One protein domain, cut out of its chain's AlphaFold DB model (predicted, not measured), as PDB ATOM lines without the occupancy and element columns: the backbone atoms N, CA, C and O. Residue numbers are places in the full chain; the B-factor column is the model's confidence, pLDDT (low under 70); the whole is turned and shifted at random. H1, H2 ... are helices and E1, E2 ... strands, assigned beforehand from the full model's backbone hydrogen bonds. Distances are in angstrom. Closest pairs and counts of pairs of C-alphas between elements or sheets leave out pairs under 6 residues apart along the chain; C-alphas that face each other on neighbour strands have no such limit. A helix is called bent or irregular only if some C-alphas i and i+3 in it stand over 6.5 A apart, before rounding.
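This is residues 61 to 173 of the 173 residues of an uncharacterized protein of Xanthomonas cannabis pv. cannabis (UniProt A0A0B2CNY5). Look for a loose, open V: the long helix H2 makes one arm, and the hairpin E1 and E2 reaches away as the other. At its base, H1 has residues 106 to 110 of H2 on one side and the small hairpin E3 and E4 packed on it through E3, with H3 close to H1, and H4 close to H2 and E4. The 113 printed residues, of mixed class, hold H1 E1 E2 H2 H3 H4 E3 E4 in that order, both two-stranded sheets being antiparallel. The radius of gyration of the C-alphas is 17.9 A, and the spans are 52 by 36 by 26 A.

Find C-alpha 65 at (-45.005, 25.029, 10.090), where H1, residues 65 to 72, begins. E1 is residues 79 to 83, 11.7 A long, and E2 residues 90 to 93. H2 runs 39.3 A from residue 100 to 130, irregular, with C-alphas 123 and 126 9.4 A apart and a kink of 102 degrees near residue 124. H3, residues 137 to 146, is only just irregular, C-alphas 138 and 141 being 6.9 A apart. H4 is residues 153 to 157, E3 159 to 162, and E4 168 to 171, ending at (-40.531, 34.886, 15.981).

H1 touches H2, with residues 106 to 110 of H2 alone, about perpendicular at 85 degrees; their closest C-alphas, Leu 71 and Ile 106, are 6.2 A apart. In E1 and E2, N 83 and O 90 are 2.9 A apart; in E3 and E4, N 160 and O 170 are 2.8 A apart, both within hydrogen-bond range. H1 and H3 are close but not clearly touching, with closest C-alphas Leu 67 and Gly 146 at 7.1 A. The closest C-alphas of H1 and E3, Thr 70 and Leu 160, are 5.7 A apart. H2 and H4 are close but not clearly touching, with closest C-alphas Gln 102 and Asp 157 at 7.0 A. Every O i to N i+4 pair is within range in H1, against 22 of 27 in H2, 4 of 6 in H3 and 0 of 1 in H4, where 2 of 2 O i to N i+3 pairs are.

The farthest C-alphas, Ala 87 and Arg 149, are 55.1 A apart. The printed part has no cut and no long link. Confidence is under 70 at residues 86 to 88, 97 and 160 to 173.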
ATOM      1  N   ILE A  61     -42.658  20.492   5.460       92.38
ATOM      2  CA  ILE A  61     -43.839  21.273   5.830       92.38
ATOM      3  C   ILE A  61     -43.989  21.338   7.354       92.38
ATOM      4  O   ILE A  61     -44.088  22.435   7.893       92.38
ATOM      5  N   LEU A  62     -43.981  20.194   8.054       91.50
ATOM      6  CA  LEU A  62     -44.196  20.179   9.509       91.50
ATOM      7  C   LEU A  62     -43.051  20.841  10.277       91.50
ATOM      8  O   LEU A  62     -43.295  21.515  11.271       91.50
ATOM      9  N   ARG A  63     -41.808  20.690   9.809       90.94
ATOM     10  CA  ARG A  63     -40.635  21.319  10.434       90.94
ATOM     11  C   ARG A  63     -40.603  22.837  10.321       90.94
ATOM     12  O   ARG A  63     -39.927  23.496  11.110       90.94
ATOM     13  N   HIS A  64     -41.271  23.383   9.314       90.69
ATOM     14  CA  HIS A  64     -41.320  24.815   9.043       90.69
ATOM     15  C   HIS A  64     -42.762  25.334   9.092       90.69
ATOM     16  O   HIS A  64     -43.111  26.293   8.400       90.69
ATOM     17  N   ASP A  65     -43.593  24.706   9.928       88.12
ATOM     18  CA  ASP A  65     -45.005  25.029  10.090       88.12
ATOM     19  C   ASP A  65     -45.222  26.484  10.511       88.12
ATOM     20  O   ASP A  65     -45.983  27.201   9.870       88.12
ATOM     21  N   LEU A  66     -44.483  26.946  11.517       85.62
ATOM     22  CA  LEU A  66     -44.549  28.307  12.044       85.62
ATOM     23  C   LEU A  66     -44.155  29.356  11.002       85.62
ATOM     24  O   LEU A  66     -44.726  30.448  10.963       85.62
ATOM     25  N   LEU A  67     -43.194  29.031  10.136       89.31
ATOM     26  CA  LEU A  67     -42.803  29.902   9.031       89.31
ATOM     27  C   LEU A  67     -43.956  30.028   8.029       89.31
ATOM     28  O   LEU A  67     -44.346  31.142   7.679       89.31
ATOM     29  N   LEU A  68     -44.548  28.903   7.614       90.00
ATOM     30  CA  LEU A  68     -45.713  28.905   6.727       90.00
ATOM     31  C   LEU A  68     -46.906  29.634   7.349       90.00
ATOM     32  O   LEU A  68     -47.500  30.484   6.692       90.00
ATOM     33  N   GLU A  69     -47.229  29.362   8.612       86.44
ATOM     34  CA  GLU A  69     -48.309  30.031   9.342       86.44
ATOM     35  C   GLU A  69     -48.068  31.538   9.451       86.44
ATOM     36  O   GLU A  69     -48.994  32.333   9.288       86.44
ATOM     37  N   THR A  70     -46.816  31.962   9.652       86.94
ATOM     38  CA  THR A  70     -46.473  33.387   9.686       86.94
ATOM     39  C   THR A  70     -46.741  34.064   8.350       86.94
ATOM     40  O   THR A  70     -47.300  35.166   8.340       86.94
ATOM     41  N   LEU A  71     -46.317  33.431   7.255       89.25
ATOM     42  CA  LEU A  71     -46.385  33.994   5.910       89.25
ATOM     43  C   LEU A  71     -47.789  33.907   5.314       89.25
ATOM     44  O   LEU A  71     -48.173  34.803   4.577       89.25
ATOM     45  N   LEU A  72     -48.562  32.867   5.631       88.31
ATOM     46  CA  LEU A  72     -49.895  32.603   5.072       88.31
ATOM     47  C   LEU A  72     -51.039  33.031   6.000       88.31
ATOM     48  O   LEU A  72     -52.199  32.722   5.733       88.31
ATOM     49  N   THR A  73     -50.732  33.747   7.084       86.56
ATOM     50  CA  THR A  73     -51.757  34.258   7.997       86.56
ATOM     51  C   THR A  73     -52.742  35.182   7.270       86.56
ATOM     52  O   THR A  73     -52.358  35.971   6.403       86.56
ATOM     53  N   ALA A  74     -54.021  35.101   7.628       83.44
ATOM     54  CA  ALA A  74     -55.051  35.953   7.047       83.44
ATOM     55  C   ALA A  74     -54.981  37.376   7.634       83.44
ATOM     56  O   ALA A  74     -54.785  37.513   8.839       83.44
ATOM     57  N   PRO A  75     -55.249  38.440   6.850       80.69
ATOM     58  CA  PRO A  75     -55.259  39.832   7.325       80.69
ATOM     59  C   PRO A  75     -56.448  40.176   8.243       80.69
ATOM     60  O   PRO A  75     -56.724  41.344   8.510       80.69
ATOM     61  N   SER A  76     -57.182  39.167   8.709       80.06
ATOM     62  CA  SER A  76     -58.319  39.291   9.614       80.06
ATOM     63  C   SER A  76     -57.918  38.878  11.029       80.06
ATOM     64  O   SER A  76     -57.177  37.903  11.178       80.06
ATOM     65  N   PRO A  77     -58.450  39.527  12.079       79.19
ATOM     66  CA  PRO A  77     -58.217  39.067  13.438       79.19
ATOM     67  C   PRO A  77     -58.755  37.647  13.650       79.19
ATOM     68  O   PRO A  77     -59.706  37.222  12.988       79.19
ATOM     69  N   GLN A  78     -58.155  36.911  14.585       80.25
ATOM     70  CA  GLN A  78     -58.543  35.532  14.856       80.25
ATOM     71  C   GLN A  78     -59.989  35.460  15.364       80.25
ATOM     72  O   GLN A  78     -60.379  36.191  16.277       80.25
ATOM     73  N   PHE A  79     -60.793  34.559  14.794       84.31
ATOM     74  CA  PHE A  79     -62.106  34.238  15.353       84.31
ATOM     75  C   PHE A  79     -61.940  33.632  16.749       84.31
ATOM     76  O   PHE A  79     -61.151  32.709  16.939       84.31
ATOM     77  N   SER A  80     -62.715  34.122  17.715       83.88
ATOM     78  CA  SER A  80     -62.687  33.618  19.086       83.88
ATOM     79  C   SER A  80     -63.885  32.713  19.371       83.88
ATOM     80  O   SER A  80     -63.717  31.531  19.663       83.88
ATOM     81  N   HIS A  81     -65.100  33.258  19.301       85.19
ATOM     82  CA  HIS A  81     -66.331  32.547  19.650       85.19
ATOM     83  C   HIS A  81     -67.568  33.272  19.104       85.19
ATOM     84  O   HIS A  81     -67.491  34.409  18.639       85.19
ATOM     85  N   PHE A  82     -68.729  32.619  19.177       84.56
ATOM     86  CA  PHE A  82     -70.021  33.277  18.982       84.56
ATOM     87  C   PHE A  82     -70.582  33.760  20.321       84.56
ATOM     88  O   PHE A  82     -70.467  33.068  21.332       84.56
ATOM     89  N   THR A  83     -71.237  34.918  20.312       88.56
ATOM     90  CA  THR A  83     -72.047  35.424  21.430       88.56
ATOM     91  C   THR A  83     -73.497  35.631  20.988       88.56
ATOM     92  O   THR A  83     -73.768  35.786  19.797       88.56
ATOM     93  N   GLY A  84     -74.435  35.616  21.940       82.31
ATOM     94  CA  GLY A  84     -75.875  35.791  21.695       82.31
ATOM     95  C   GLY A  84     -76.712  34.528  21.941       82.31
ATOM     96  O   GLY A  84     -76.178  33.435  22.116       82.31
ATOM     97  N   ALA A  85     -78.037  34.693  21.981       71.31
ATOM     98  CA  ALA A  85     -79.019  33.617  22.153       71.31
ATOM     99  C   ALA A  85     -79.978  33.563  20.952       71.31
ATOM    100  O   ALA A  85     -80.174  34.588  20.305       71.31
ATOM    101  N   HIS A  86     -80.541  32.369  20.705       55.12
ATOM    102  CA  HIS A  86     -81.463  31.848  19.663       55.12
ATOM    103  C   HIS A  86     -82.004  32.721  18.502       55.12
ATOM    104  O   HIS A  86     -82.343  32.151  17.470       55.12
ATOM    105  N   ALA A  87     -82.086  34.046  18.609       60.03
ATOM    106  CA  ALA A  87     -82.528  34.970  17.562       60.03
ATOM    107  C   ALA A  87     -81.384  35.717  16.842       60.03
ATOM    108  O   ALA A  87     -81.635  36.385  15.842       60.03
ATOM    109  N   GLY A  88     -80.134  35.609  17.309       69.62
ATOM    110  CA  GLY A  88     -78.983  36.186  16.609       69.62
ATOM    111  C   GLY A  88     -77.654  35.830  17.266       69.62
ATOM    112  O   GLY A  88     -77.402  36.207  18.408       69.62
ATOM    113  N   THR A  89     -76.808  35.094  16.546       83.38
ATOM    114  CA  THR A  89     -75.422  34.819  16.937       83.38
ATOM    115  C   THR A  89     -74.483  35.803  16.255       83.38
ATOM    116  O   THR A  89     -74.483  35.904  15.027       83.38
ATOM    117  N   THR A  90     -73.641  36.471  17.036       88.38
ATOM    118  CA  THR A  90     -72.622  37.408  16.548       88.38
ATOM    119  C   THR A  90     -71.237  36.803  16.728       88.38
ATOM    120  O   THR A  90     -70.904  36.319  17.811       88.38
ATOM    121  N   ALA A  91     -70.420  36.822  15.674       88.19
ATOM    122  CA  ALA A  91     -69.027  36.388  15.744       88.19
ATOM    123  C   ALA A  91     -68.174  37.428  16.487       88.19
ATOM    124  O   ALA A  91     -68.220  38.616  16.167       88.19
ATOM    125  N   VAL A  92     -67.386  36.971  17.457       89.00
ATOM    126  CA  VAL A  92     -66.422  37.781  18.207       89.00
ATOM    127  C   VAL A  92     -65.016  37.412  17.758       89.00
ATOM    128  O   VAL A  92     -64.655  36.233  17.708       89.00
ATOM    129  N   TYR A  93     -64.220  38.432  17.457       86.94
ATOM    130  CA  TYR A  93     -62.845  38.303  16.993       86.94
ATOM    131  C   TYR A  93     -61.878  38.903  18.017       86.94
ATOM    132  O   TYR A  93     -62.242  39.814  18.763       86.94
ATOM    133  N   ALA A  94     -60.658  38.375  18.062       82.94
ATOM    134  CA  ALA A  94     -59.579  38.912  18.877       82.94
ATOM    135  C   ALA A  94     -59.148  40.308  18.390       82.94
ATOM    136  O   ALA A  94     -59.452  40.722  17.269       82.94
ATOM    137  N   SER A  95     -58.418  41.043  19.229       77.50
ATOM    138  CA  SER A  95     -57.761  42.280  18.798       77.50
ATOM    139  C   SER A  95     -56.668  41.972  17.764       77.50
ATOM    140  O   SER A  95     -56.054  40.913  17.851       77.50
ATOM    141  N   PRO A  96     -56.379  42.879  16.813       70.25
ATOM    142  CA  PRO A  96     -55.277  42.697  15.871       70.25
ATOM    143  C   PRO A  96     -53.945  42.512  16.609       70.25
ATOM    144  O   PRO A  96     -53.552  43.359  17.408       70.25
ATOM    145  N   GLU A  97     -53.255  41.408  16.334       68.19
ATOM    146  CA  GLU A  97     -52.042  41.003  17.065       68.19
ATOM    147  C   GLU A  97     -50.752  41.552  16.439       68.19
ATOM    148  O   GLU A  97     -49.703  41.556  17.078       68.19
ATOM    149  N   ARG A  98     -50.822  42.037  15.192       76.19
ATOM    150  CA  ARG A  98     -49.662  42.507  14.421       76.19
ATOM    151  C   ARG A  98     -49.704  44.008  14.177       76.19
ATOM    152  O   ARG A  98     -50.761  44.597  13.944       76.19
ATOM    153  N   SER A  99     -48.520  44.613  14.173       83.62
ATOM    154  CA  SER A  99     -48.348  46.020  13.820       83.62
ATOM    155  C   SER A  99     -48.668  46.279  12.333       83.62
ATOM    156  O   SER A  99     -48.516  45.380  11.499       83.62
ATOM    157  N   PRO A 100     -49.042  47.516  11.951       85.38
ATOM    158  CA  PRO A 100     -49.259  47.878  10.546       85.38
ATOM    159  C   PRO A 100     -48.047  47.609   9.634       85.38
ATOM    160  O   PRO A 100     -48.212  47.251   8.467       85.38
ATOM    161  N   ALA A 101     -46.827  47.743  10.167       87.06
ATOM    162  CA  ALA A 101     -45.596  47.463   9.429       87.06
ATOM    163  C   ALA A 101     -45.470  45.970   9.092       87.06
ATOM    164  O   ALA A 101     -45.231  45.617   7.941       87.06
ATOM    165  N   GLN A 102     -45.729  45.088  10.063       87.88
ATOM    166  CA  GLN A 102     -45.741  43.639   9.833       87.88
ATOM    167  C   GLN A 102     -46.807  43.238   8.809       87.88
ATOM    168  O   GLN A 102     -46.535  42.419   7.933       87.88
ATOM    169  N   TRP A 103     -47.995  43.851   8.864       88.12
ATOM    170  CA  TRP A 103     -49.041  43.621   7.861       88.12
ATOM    171  C   TRP A 103     -48.644  44.063   6.460       88.12
ATOM    172  O   TRP A 103     -48.931  43.352   5.500       88.12
ATOM    173  N   THR A 104     -47.943  45.188   6.340       90.56
ATOM    174  CA  THR A 104     -47.399  45.641   5.054       90.56
ATOM    175  C   THR A 104     -46.450  44.598   4.466       90.56
ATOM    176  O   THR A 104     -46.583  44.242   3.296       90.56
ATOM    177  N   THR A 105     -45.545  44.051   5.278       91.50
ATOM    178  CA  THR A 105     -44.609  43.004   4.841       91.50
ATOM    179  C   THR A 105     -45.338  41.733   4.396       91.50
ATOM    180  O   THR A 105     -45.046  41.197   3.331       91.50
ATOM    181  N   ILE A 106     -46.328  41.259   5.158       91.00
ATOM    182  CA  ILE A 106     -47.106  40.056   4.799       91.00
ATOM    183  C   ILE A 106     -47.882  40.276   3.499       91.00
ATOM    184  O   ILE A 106     -47.881  39.411   2.626       91.00
ATOM    185  N   ALA A 107     -48.493  41.451   3.332       91.88
ATOM    186  CA  ALA A 107     -49.212  41.794   2.112       91.88
ATOM    187  C   ALA A 107     -48.289  41.784   0.882       91.88
ATOM    188  O   ALA A 107     -48.690  41.304  -0.177       91.88
ATOM    189  N   GLN A 108     -47.040  42.244   1.021       93.38
ATOM    190  CA  GLN A 108     -46.038  42.158  -0.046       93.38
ATOM    191  C   GLN A 108     -45.679  40.704  -0.384       93.38
ATOM    192  O   GLN A 108     -45.579  40.363  -1.562       93.38
ATOM    193  N   VAL A 109     -45.539  39.832   0.621       92.50
ATOM    194  CA  VAL A 109     -45.315  38.391   0.404       92.50
ATOM    195  C   VAL A 109     -46.489  37.769  -0.358       92.50
ATOM    196  O   VAL A 109     -46.276  37.080  -1.358       92.50
ATOM    197  N   HIS A 110     -47.729  38.041   0.062       94.25
ATOM    198  CA  HIS A 110     -48.935  37.543  -0.613       94.25
ATOM    199  C   HIS A 110     -49.028  38.045  -2.050       94.25
ATOM    200  O   HIS A 110     -49.305  37.267  -2.962       94.25
ATOM    201  N   GLN A 111     -48.751  39.331  -2.268       95.50
ATOM    202  CA  GLN A 111     -48.740  39.923  -3.600       95.50
ATOM    203  C   GLN A 111     -47.685  39.265  -4.497       95.50
ATOM    204  O   GLN A 111     -47.982  38.967  -5.651       95.50
ATOM    205  N   GLY A 112     -46.486  38.997  -3.974       94.75
ATOM    206  CA  GLY A 112     -45.434  38.288  -4.703       94.75
ATOM    207  C   GLY A 112     -45.847  36.868  -5.099       94.75
ATOM    208  O   GLY A 112     -45.644  36.468  -6.244       94.75
ATOM    209  N   ALA A 113     -46.491  36.127  -4.192       93.31
ATOM    210  CA  ALA A 113     -47.002  34.787  -4.481       93.31
ATOM    211  C   ALA A 113     -48.084  34.801  -5.577       93.31
ATOM    212  O   ALA A 113     -48.043  33.996  -6.507       93.31
ATOM    213  N   LEU A 114     -49.025  35.747  -5.511       95.44
ATOM    214  CA  LEU A 114     -50.065  35.909  -6.531       95.44
ATOM    215  C   LEU A 114     -49.489  36.354  -7.881       95.44
ATOM    216  O   LEU A 114     -49.931  35.863  -8.917       95.44
ATOM    217  N   ALA A 115     -48.490  37.242  -7.880       96.94
ATOM    218  CA  ALA A 115     -47.793  37.664  -9.092       96.94
ATOM    219  C   ALA A 115     -47.071  36.487  -9.763       96.94
ATOM    220  O   ALA A 115     -47.198  36.311 -10.971       96.94
ATOM    221  N   PHE A 116     -46.403  35.630  -8.984       92.69
ATOM    222  CA  PHE A 116     -45.795  34.404  -9.503       92.69
ATOM    223  C   PHE A 116     -46.832  33.485 -10.168       92.69
ATOM    224  O   PHE A 116     -46.615  33.029 -11.289       92.69
ATOM    225  N   ILE A 117     -47.980  33.250  -9.521       90.94
ATOM    226  CA  ILE A 117     -49.065  32.440 -10.104       90.94
ATOM    227  C   ILE A 117     -49.574  33.079 -11.403       90.94
ATOM    228  O   ILE A 117     -49.751  32.384 -12.402       90.94
ATOM    229  N   ALA A 118     -49.776  34.398 -11.417       92.88
ATOM    230  CA  ALA A 118     -50.215  35.118 -12.608       92.88
ATOM    231  C   ALA A 118     -49.199  35.007 -13.758       92.88
ATOM    232  O   ALA A 118     -49.596  34.814 -14.908       92.88
ATOM    233  N   ASP A 119     -47.902  35.075 -13.460       93.38
ATOM    234  CA  ASP A 119     -46.832  34.909 -14.441       93.38
ATOM    235  C   ASP A 119     -46.799  33.495 -15.017       93.38
ATOM    236  O   ASP A 119     -46.736  33.333 -16.236       93.38
ATOM    237  N   VAL A 120     -46.926  32.477 -14.166       90.19
ATOM    238  CA  VAL A 120     -47.021  31.076 -14.590       90.19
ATOM    239  C   VAL A 120     -48.238  30.865 -15.496       90.19
ATOM    240  O   VAL A 120     -48.101  30.333 -16.598       90.19
ATOM    241  N   CYS A 121     -49.418  31.345 -15.092       90.56
ATOM    242  CA  CYS A 121     -50.632  31.260 -15.906       90.56
ATOM    243  C   CYS A 121     -50.498  32.016 -17.235       90.56
ATOM    244  O   CYS A 121     -51.010  31.563 -18.252       90.56
ATOM    245  N   ARG A 122     -49.796  33.152 -17.257       91.81
ATOM    246  CA  ARG A 122     -49.555  33.934 -18.477       91.81
ATOM    247  C   ARG A 122     -48.627  33.219 -19.459       91.81
ATOM    248  O   ARG A 122     -48.828  33.342 -20.664       91.81
ATOM    249  N   VAL A 123     -47.626  32.497 -18.955       91.19
ATOM    250  CA  VAL A 123     -46.715  31.689 -19.778       91.19
ATOM    251  C   VAL A 123     -47.433  30.460 -20.339       91.19
ATOM    252  O   VAL A 123     -47.289  30.174 -21.522       91.19
ATOM    253  N   MET A 124     -48.225  29.770 -19.515       90.56
ATOM    254  CA  MET A 124     -48.888  28.517 -19.899       90.56
ATOM    255  C   MET A 124     -50.218  28.710 -20.636       90.56
ATOM    256  O   MET A 124     -50.656  27.821 -21.354       90.56
ATOM    257  N   GLN A 125     -50.876  29.857 -20.456       89.94
ATOM    258  CA  GLN A 125     -52.172  30.179 -21.055       89.94
ATOM    259  C   GLN A 125     -53.205  29.054 -20.827       89.94
ATOM    260  O   GLN A 125     -53.434  28.625 -19.689       89.94
ATOM    261  N   GLU A 126     -53.827  28.572 -21.905       88.69
ATOM    262  CA  GLU A 126     -54.822  27.499 -21.877       88.69
ATOM    263  C   GLU A 126     -54.239  26.164 -21.406       88.69
ATOM    264  O   GLU A 126     -54.991  25.332 -20.927       88.69
ATOM    265  N   GLU A 127     -52.919  25.975 -21.455       89.00
ATOM    266  CA  GLU A 127     -52.228  24.750 -21.036       89.00
ATOM    267  C   GLU A 127     -51.829  24.755 -19.554       89.00
ATOM    268  O   GLU A 127     -51.143  23.850 -19.086       89.00
ATOM    269  N   SER A 128     -52.272  25.741 -18.767       84.50
ATOM    270  CA  SER A 128     -51.985  25.796 -17.322       84.50
ATOM    271  C   SER A 128     -52.452  24.555 -16.550       84.50
ATOM    272  O   SER A 128     -51.851  24.212 -15.537       84.50
ATOM    273  N   TYR A 129     -53.460  23.827 -17.040       83.44
ATOM    274  CA  TYR A 129     -53.899  22.554 -16.451       83.44
ATOM    275  C   TYR A 129     -52.895  21.402 -16.638       83.44
ATOM    276  O   TYR A 129     -53.019  20.384 -15.963       83.44
ATOM    277  N   LEU A 130     -51.924  21.548 -17.548       86.50
ATOM    278  CA  LEU A 130     -50.830  20.596 -17.759       86.50
ATOM    279  C   LEU A 130     -49.641  20.855 -16.828       86.50
ATOM    280  O   LEU A 130     -48.677  20.090 -16.855       86.50
ATOM    281  N   LEU A 131     -49.680  21.926 -16.025       85.06
ATOM    282  CA  LEU A 131     -48.640  22.194 -15.042       85.06
ATOM    283  C   LEU A 131     -48.582  21.062 -14.027       85.06
ATOM    284  O   LEU A 131     -49.487  20.883 -13.210       85.06
ATOM    285  N   ASP A 132     -47.461  20.359 -14.051       87.75
ATOM    286  CA  ASP A 132     -47.072  19.448 -12.997       87.75
ATOM    287  C   ASP A 132     -45.851  20.010 -12.283       87.75
ATOM    288  O   ASP A 132     -44.875  20.452 -12.896       87.75
ATOM    289  N   PHE A 133     -45.936  20.019 -10.963       85.88
ATOM    290  CA  PHE A 133     -44.863  20.483 -10.111       85.88
ATOM    291  C   PHE A 133     -44.307  19.291  -9.353       85.88
ATOM    292  O   PHE A 133     -45.031  18.630  -8.604       85.88
ATOM    293  N   ASP A 134     -43.002  19.066  -9.495       91.50
ATOM    294  CA  ASP A 134     -42.310  18.069  -8.692       91.50
ATOM    295  C   ASP A 134     -42.482  18.383  -7.197       91.50
ATOM    296  O   ASP A 134     -42.090  19.448  -6.706       91.50
ATOM    297  N   LEU A 135     -43.085  17.433  -6.480       89.00
ATOM    298  CA  LEU A 135     -43.505  17.595  -5.089       89.00
ATOM    299  C   LEU A 135     -42.343  17.869  -4.137       89.00
ATOM    300  O   LEU A 135     -42.523  18.569  -3.139       89.00
ATOM    301  N   ALA A 136     -41.163  17.322  -4.421       90.00
ATOM    302  CA  ALA A 136     -39.972  17.574  -3.624       90.00
ATOM    303  C   ALA A 136     -39.417  18.976  -3.915       90.00
ATOM    304  O   ALA A 136     -39.128  19.745  -2.996       90.00
ATOM    305  N   SER A 137     -39.330  19.347  -5.192       93.19
ATOM    306  CA  SER A 137     -38.722  20.604  -5.631       93.19
ATOM    307  C   SER A 137     -39.490  21.835  -5.162       93.19
ATOM    308  O   SER A 137     -38.871  22.820  -4.757       93.19
ATOM    309  N   VAL A 138     -40.828  21.785  -5.126       91.75
ATOM    310  CA  VAL A 138     -41.636  22.917  -4.628       91.75
ATOM    311  C   VAL A 138     -41.428  23.219  -3.145       91.75
ATOM    312  O   VAL A 138     -41.721  24.327  -2.703       91.75
ATOM    313  N   GLN A 139     -40.883  22.274  -2.374       93.31
ATOM    314  CA  GLN A 139     -40.585  22.459  -0.952       93.31
ATOM    315  C   GLN A 139     -39.175  23.025  -0.706       93.31
ATOM    316  O   GLN A 139     -38.892  23.499   0.397       93.31
ATOM    317  N   ILE A 140     -38.296  23.043  -1.720       94.75
ATOM    318  CA  ILE A 140     -36.918  23.550  -1.598       94.75
ATOM    319  C   ILE A 140     -36.875  25.006  -1.105       94.75
ATOM    320  O   ILE A 140     -36.091  25.278  -0.195       94.75
ATOM    321  N   PRO A 141     -37.690  25.951  -1.621       93.31
ATOM    322  CA  PRO A 141     -37.696  27.323  -1.115       93.31
ATOM    323  C   PRO A 141     -37.985  27.408   0.386       93.31
ATOM    324  O   PRO A 141     -37.277  28.109   1.107       93.31
ATOM    325  N   LEU A 142     -38.973  26.644   0.864       92.69
ATOM    326  CA  LEU A 142     -39.323  26.591   2.281       92.69
ATOM    327  C   LEU A 142     -38.155  26.059   3.114       92.69
ATOM    328  O   LEU A 142     -37.805  26.661   4.125       92.69
ATOM    329  N   GLN A 143     -37.506  24.983   2.660       93.12
ATOM    330  CA  GLN A 143     -36.328  24.433   3.327       93.12
ATOM    331  C   GLN A 143     -35.161  25.429   3.345       93.12
ATOM    332  O   GLN A 143     -34.479  25.571   4.360       93.12
ATOM    333  N   CYS A 144     -34.903  26.127   2.238       94.12
ATOM    334  CA  CYS A 144     -33.810  27.089   2.143       94.12
ATOM    335  C   CYS A 144     -34.013  28.284   3.080       94.12
ATOM    336  O   CYS A 144     -33.059  28.684   3.746       94.12
ATOM    337  N   VAL A 145     -35.228  28.831   3.162       91.88
ATOM    338  CA  VAL A 145     -35.543  29.922   4.097       91.88
ATOM    339  C   VAL A 145     -35.541  29.406   5.538       91.88
ATOM    340  O   VAL A 145     -34.848  29.966   6.381       91.88
ATOM    341  N   GLY A 146     -36.228  28.295   5.814       88.88
ATOM    342  CA  GLY A 146     -36.356  27.725   7.159       88.88
ATOM    343  C   GLY A 146     -35.051  27.192   7.763       88.88
ATOM    344  O   GLY A 146     -34.950  27.066   8.979       88.88
ATOM    345  N   SER A 147     -34.038  26.893   6.942       88.38
ATOM    346  CA  SER A 147     -32.682  26.531   7.397       88.38
ATOM    347  C   SER A 147     -31.703  27.710   7.440       88.38
ATOM    348  O   SER A 147     -30.543  27.524   7.803       88.38
ATOM    349  N   GLY A 148     -32.128  28.909   7.026       88.50
ATOM    350  CA  GLY A 148     -31.270  30.092   6.929       88.50
ATOM    351  C   GLY A 148     -30.294  30.087   5.746       88.50
ATOM    352  O   GLY A 148     -29.476  30.999   5.624       88.50
ATOM    353  N   ARG A 149     -30.369  29.097   4.843       93.06
ATOM    354  CA  ARG A 149     -29.566  29.064   3.607       93.06
ATOM    355  C   ARG A 149     -29.901  30.239   2.690       93.06
ATOM    356  O   ARG A 149     -29.009  30.781   2.039       93.06
ATOM    357  N   TRP A 150     -31.176  30.613   2.613       93.69
ATOM    358  CA  TRP A 150     -31.621  31.857   1.994       93.69
ATOM    359  C   TRP A 150     -31.952  32.863   3.084       93.69
ATOM    360  O   TRP A 150     -32.740  32.580   3.982       93.69
ATOM    361  N   GLN A 151     -31.349  34.044   2.993       89.06
ATOM    362  CA  GLN A 151     -31.588  35.103   3.960       89.06
ATOM    363  C   GLN A 151     -32.832  35.900   3.577       89.06
ATOM    364  O   GLN A 151     -32.931  36.429   2.470       89.06
ATOM    365  N   ALA A 152     -33.745  36.034   4.531       86.75
ATOM    366  CA  ALA A 152     -34.895  36.922   4.460       86.75
ATOM    367  C   ALA A 152     -34.854  37.853   5.682       86.75
ATOM    368  O   ALA A 152     -35.502  37.563   6.682       86.75
ATOM    369  N   PRO A 153     -34.069  38.951   5.656       86.38
ATOM    370  CA  PRO A 153     -33.874  39.804   6.833       86.38
ATOM    371  C   PRO A 153     -35.183  40.335   7.435       86.38
ATOM    372  O   PRO A 153     -35.310  40.432   8.650       86.38
ATOM    373  N   TRP A 154     -36.181  40.591   6.586       86.12
ATOM    374  CA  TRP A 154     -37.523  41.038   6.970       86.12
ATOM    375  C   TRP A 154     -38.334  39.989   7.749       86.12
ATOM    376  O   TRP A 154     -39.341  40.331   8.364       86.12
ATOM    377  N   LEU A 155     -37.927  38.716   7.738       85.00
ATOM    378  CA  LEU A 155     -38.602  37.645   8.470       85.00
ATOM    379  C   LEU A 155     -38.419  37.794   9.986       85.00
ATOM    380  O   LEU A 155     -39.339  37.492  10.741       85.00
ATOM    381  N   GLY A 156     -37.268  38.313  10.427       79.06
ATOM    382  CA  GLY A 156     -36.980  38.550  11.847       79.06
ATOM    383  C   GLY A 156     -37.895  39.595  12.496       79.06
ATOM    384  O   GLY A 156     -38.078  39.585  13.714       79.06
ATOM    385  N   ASP A 157     -38.510  40.453  11.679       81.88
ATOM    386  CA  ASP A 157     -39.483  41.453  12.117       81.88
ATOM    387  C   ASP A 157     -40.910  40.884  12.204       81.88
ATOM    388  O   ASP A 157     -41.804  41.514  12.779       81.88
ATOM    389  N   LEU A 158     -41.152  39.683  11.662       81.81
ATOM    390  CA  LEU A 158     -42.451  39.020  11.717       81.81
ATOM    391  C   LEU A 158     -42.594  38.197  13.002       81.81
ATOM    392  O   LEU A 158     -41.751  37.372  13.360       81.81
ATOM    393  N   GLN A 159     -43.708  38.426  13.689       72.19
ATOM    394  CA  GLN A 159     -44.110  37.694  14.883       72.19
ATOM    395  C   GLN A 159     -45.452  37.010  14.619       72.19
ATOM    396  O   GLN A 159     -46.348  37.593  14.002       72.19
ATOM    397  N   LEU A 160     -45.580  35.778  15.093       68.25
ATOM    398  CA  LEU A 160     -46.809  34.996  15.103       68.25
ATOM    399  C   LEU A 160     -47.285  34.885  16.550       68.25
ATOM    400  O   LEU A 160     -46.496  34.522  17.414       68.25
ATOM    401  N   ASP A 161     -48.552  35.181  16.824       62.84
ATOM    402  CA  ASP A 161     -49.156  34.840  18.110       62.84
ATOM    403  C   ASP A 161     -49.882  33.499  17.948       62.84
ATOM    404  O   ASP A 161     -50.903  33.392  17.274       62.84
ATOM    405  N   ASP A 162     -49.315  32.444  18.519       63.59
ATOM    406  CA  ASP A 162     -49.879  31.100  18.509       63.59
ATOM    407  C   ASP A 162     -50.418  30.750  19.903       63.59
ATOM    408  O   ASP A 162     -49.937  29.868  20.627       63.59
ATOM    409  N   ARG A 163     -51.451  31.490  20.321       57.12
ATOM    410  CA  ARG A 163     -52.189  31.191  21.563       57.12
ATOM    411  C   ARG A 163     -53.027  29.934  21.447       57.12
ATOM    412  O   ARG A 163     -53.297  29.299  22.463       57.12
ATOM    413  N   PHE A 164     -53.437  29.572  20.233       54.75
ATOM    414  CA  PHE A 164     -54.297  28.418  20.012       54.75
ATOM    415  C   PHE A 164     -53.574  27.101  20.315       54.75
ATOM    416  O   PHE A 164     -54.182  26.209  20.907       54.75
ATOM    417  N   THR A 165     -52.284  26.974  19.979       55.56
ATOM    418  CA  THR A 165     -51.487  25.804  20.389       55.56
ATOM    419  C   THR A 165     -50.764  25.994  21.728       55.56
ATOM    420  O   THR A 165     -50.203  25.032  22.258       55.56
ATOM    421  N   GLY A 166     -50.819  27.198  22.310       54.88
ATOM    422  CA  GLY A 166     -50.230  27.533  23.611       54.88
ATOM    423  C   GLY A 166     -48.764  27.973  23.554       54.88
ATOM    424  O   GLY A 166     -48.119  28.060  24.597       54.88
ATOM    425  N   ARG A 167     -48.233  28.255  22.359       53.66
ATOM    426  CA  ARG A 167     -46.850  28.715  22.142       53.66
ATOM    427  C   ARG A 167     -46.670  30.219  22.386       53.66
ATOM    428  O   ARG A 167     -45.547  30.661  22.615       53.66
ATOM    429  N   GLY A 168     -47.758  30.992  22.407       61.47
ATOM    430  CA  GLY A 168     -47.710  32.442  22.604       61.47
ATOM    431  C   GLY A 168     -47.026  33.143  21.430       61.47
ATOM    432  O   GLY A 168     -47.155  32.708  20.292       61.47
ATOM    433  N   LEU A 169     -46.286  34.220  21.699       58.31
ATOM    434  CA  LEU A 169     -45.644  35.010  20.653       58.31
ATOM    435  C   LEU A 169     -44.324  34.366  20.187       58.31
ATOM    436  O   LEU A 169     -43.357  34.299  20.948       58.31
ATOM    437  N   VAL A 170     -44.265  33.936  18.930       60.72
ATOM    438  CA  VAL A 170     -43.117  33.262  18.311       60.72
ATOM    439  C   VAL A 170     -42.544  34.128  17.187       60.72
ATOM    440  O   VAL A 170     -43.284  34.713  16.396       60.72
ATOM    441  N   ARG A 171     -41.213  34.240  17.114       62.09
ATOM    442  CA  ARG A 171     -40.531  34.886  15.981       62.09
ATOM    443  C   ARG A 171     -40.428  33.909  14.820       62.09
ATOM    444  O   ARG A 171     -40.184  32.727  15.033       62.09
ATOM    445  N   ALA A 172     -40.607  34.413  13.607       62.47
ATOM    446  CA  ALA A 172     -40.630  33.575  12.414       62.47
ATOM    447  C   ALA A 172     -39.241  33.196  11.871       62.47
ATOM    448  O   ALA A 172     -39.167  32.393  10.942       62.47
ATOM    449  N   GLY A 173     -38.165  33.769  12.425       57.19
ATOM    450  CA  GLY A 173     -36.774  33.533  12.030       57.19
ATOM    451  C   GLY A 173     -35.836  33.370  13.214       57.19
ATOM    452  O   GLY A 173     -36.228  33.758  14.342       57.19
TER     453      GLY A 173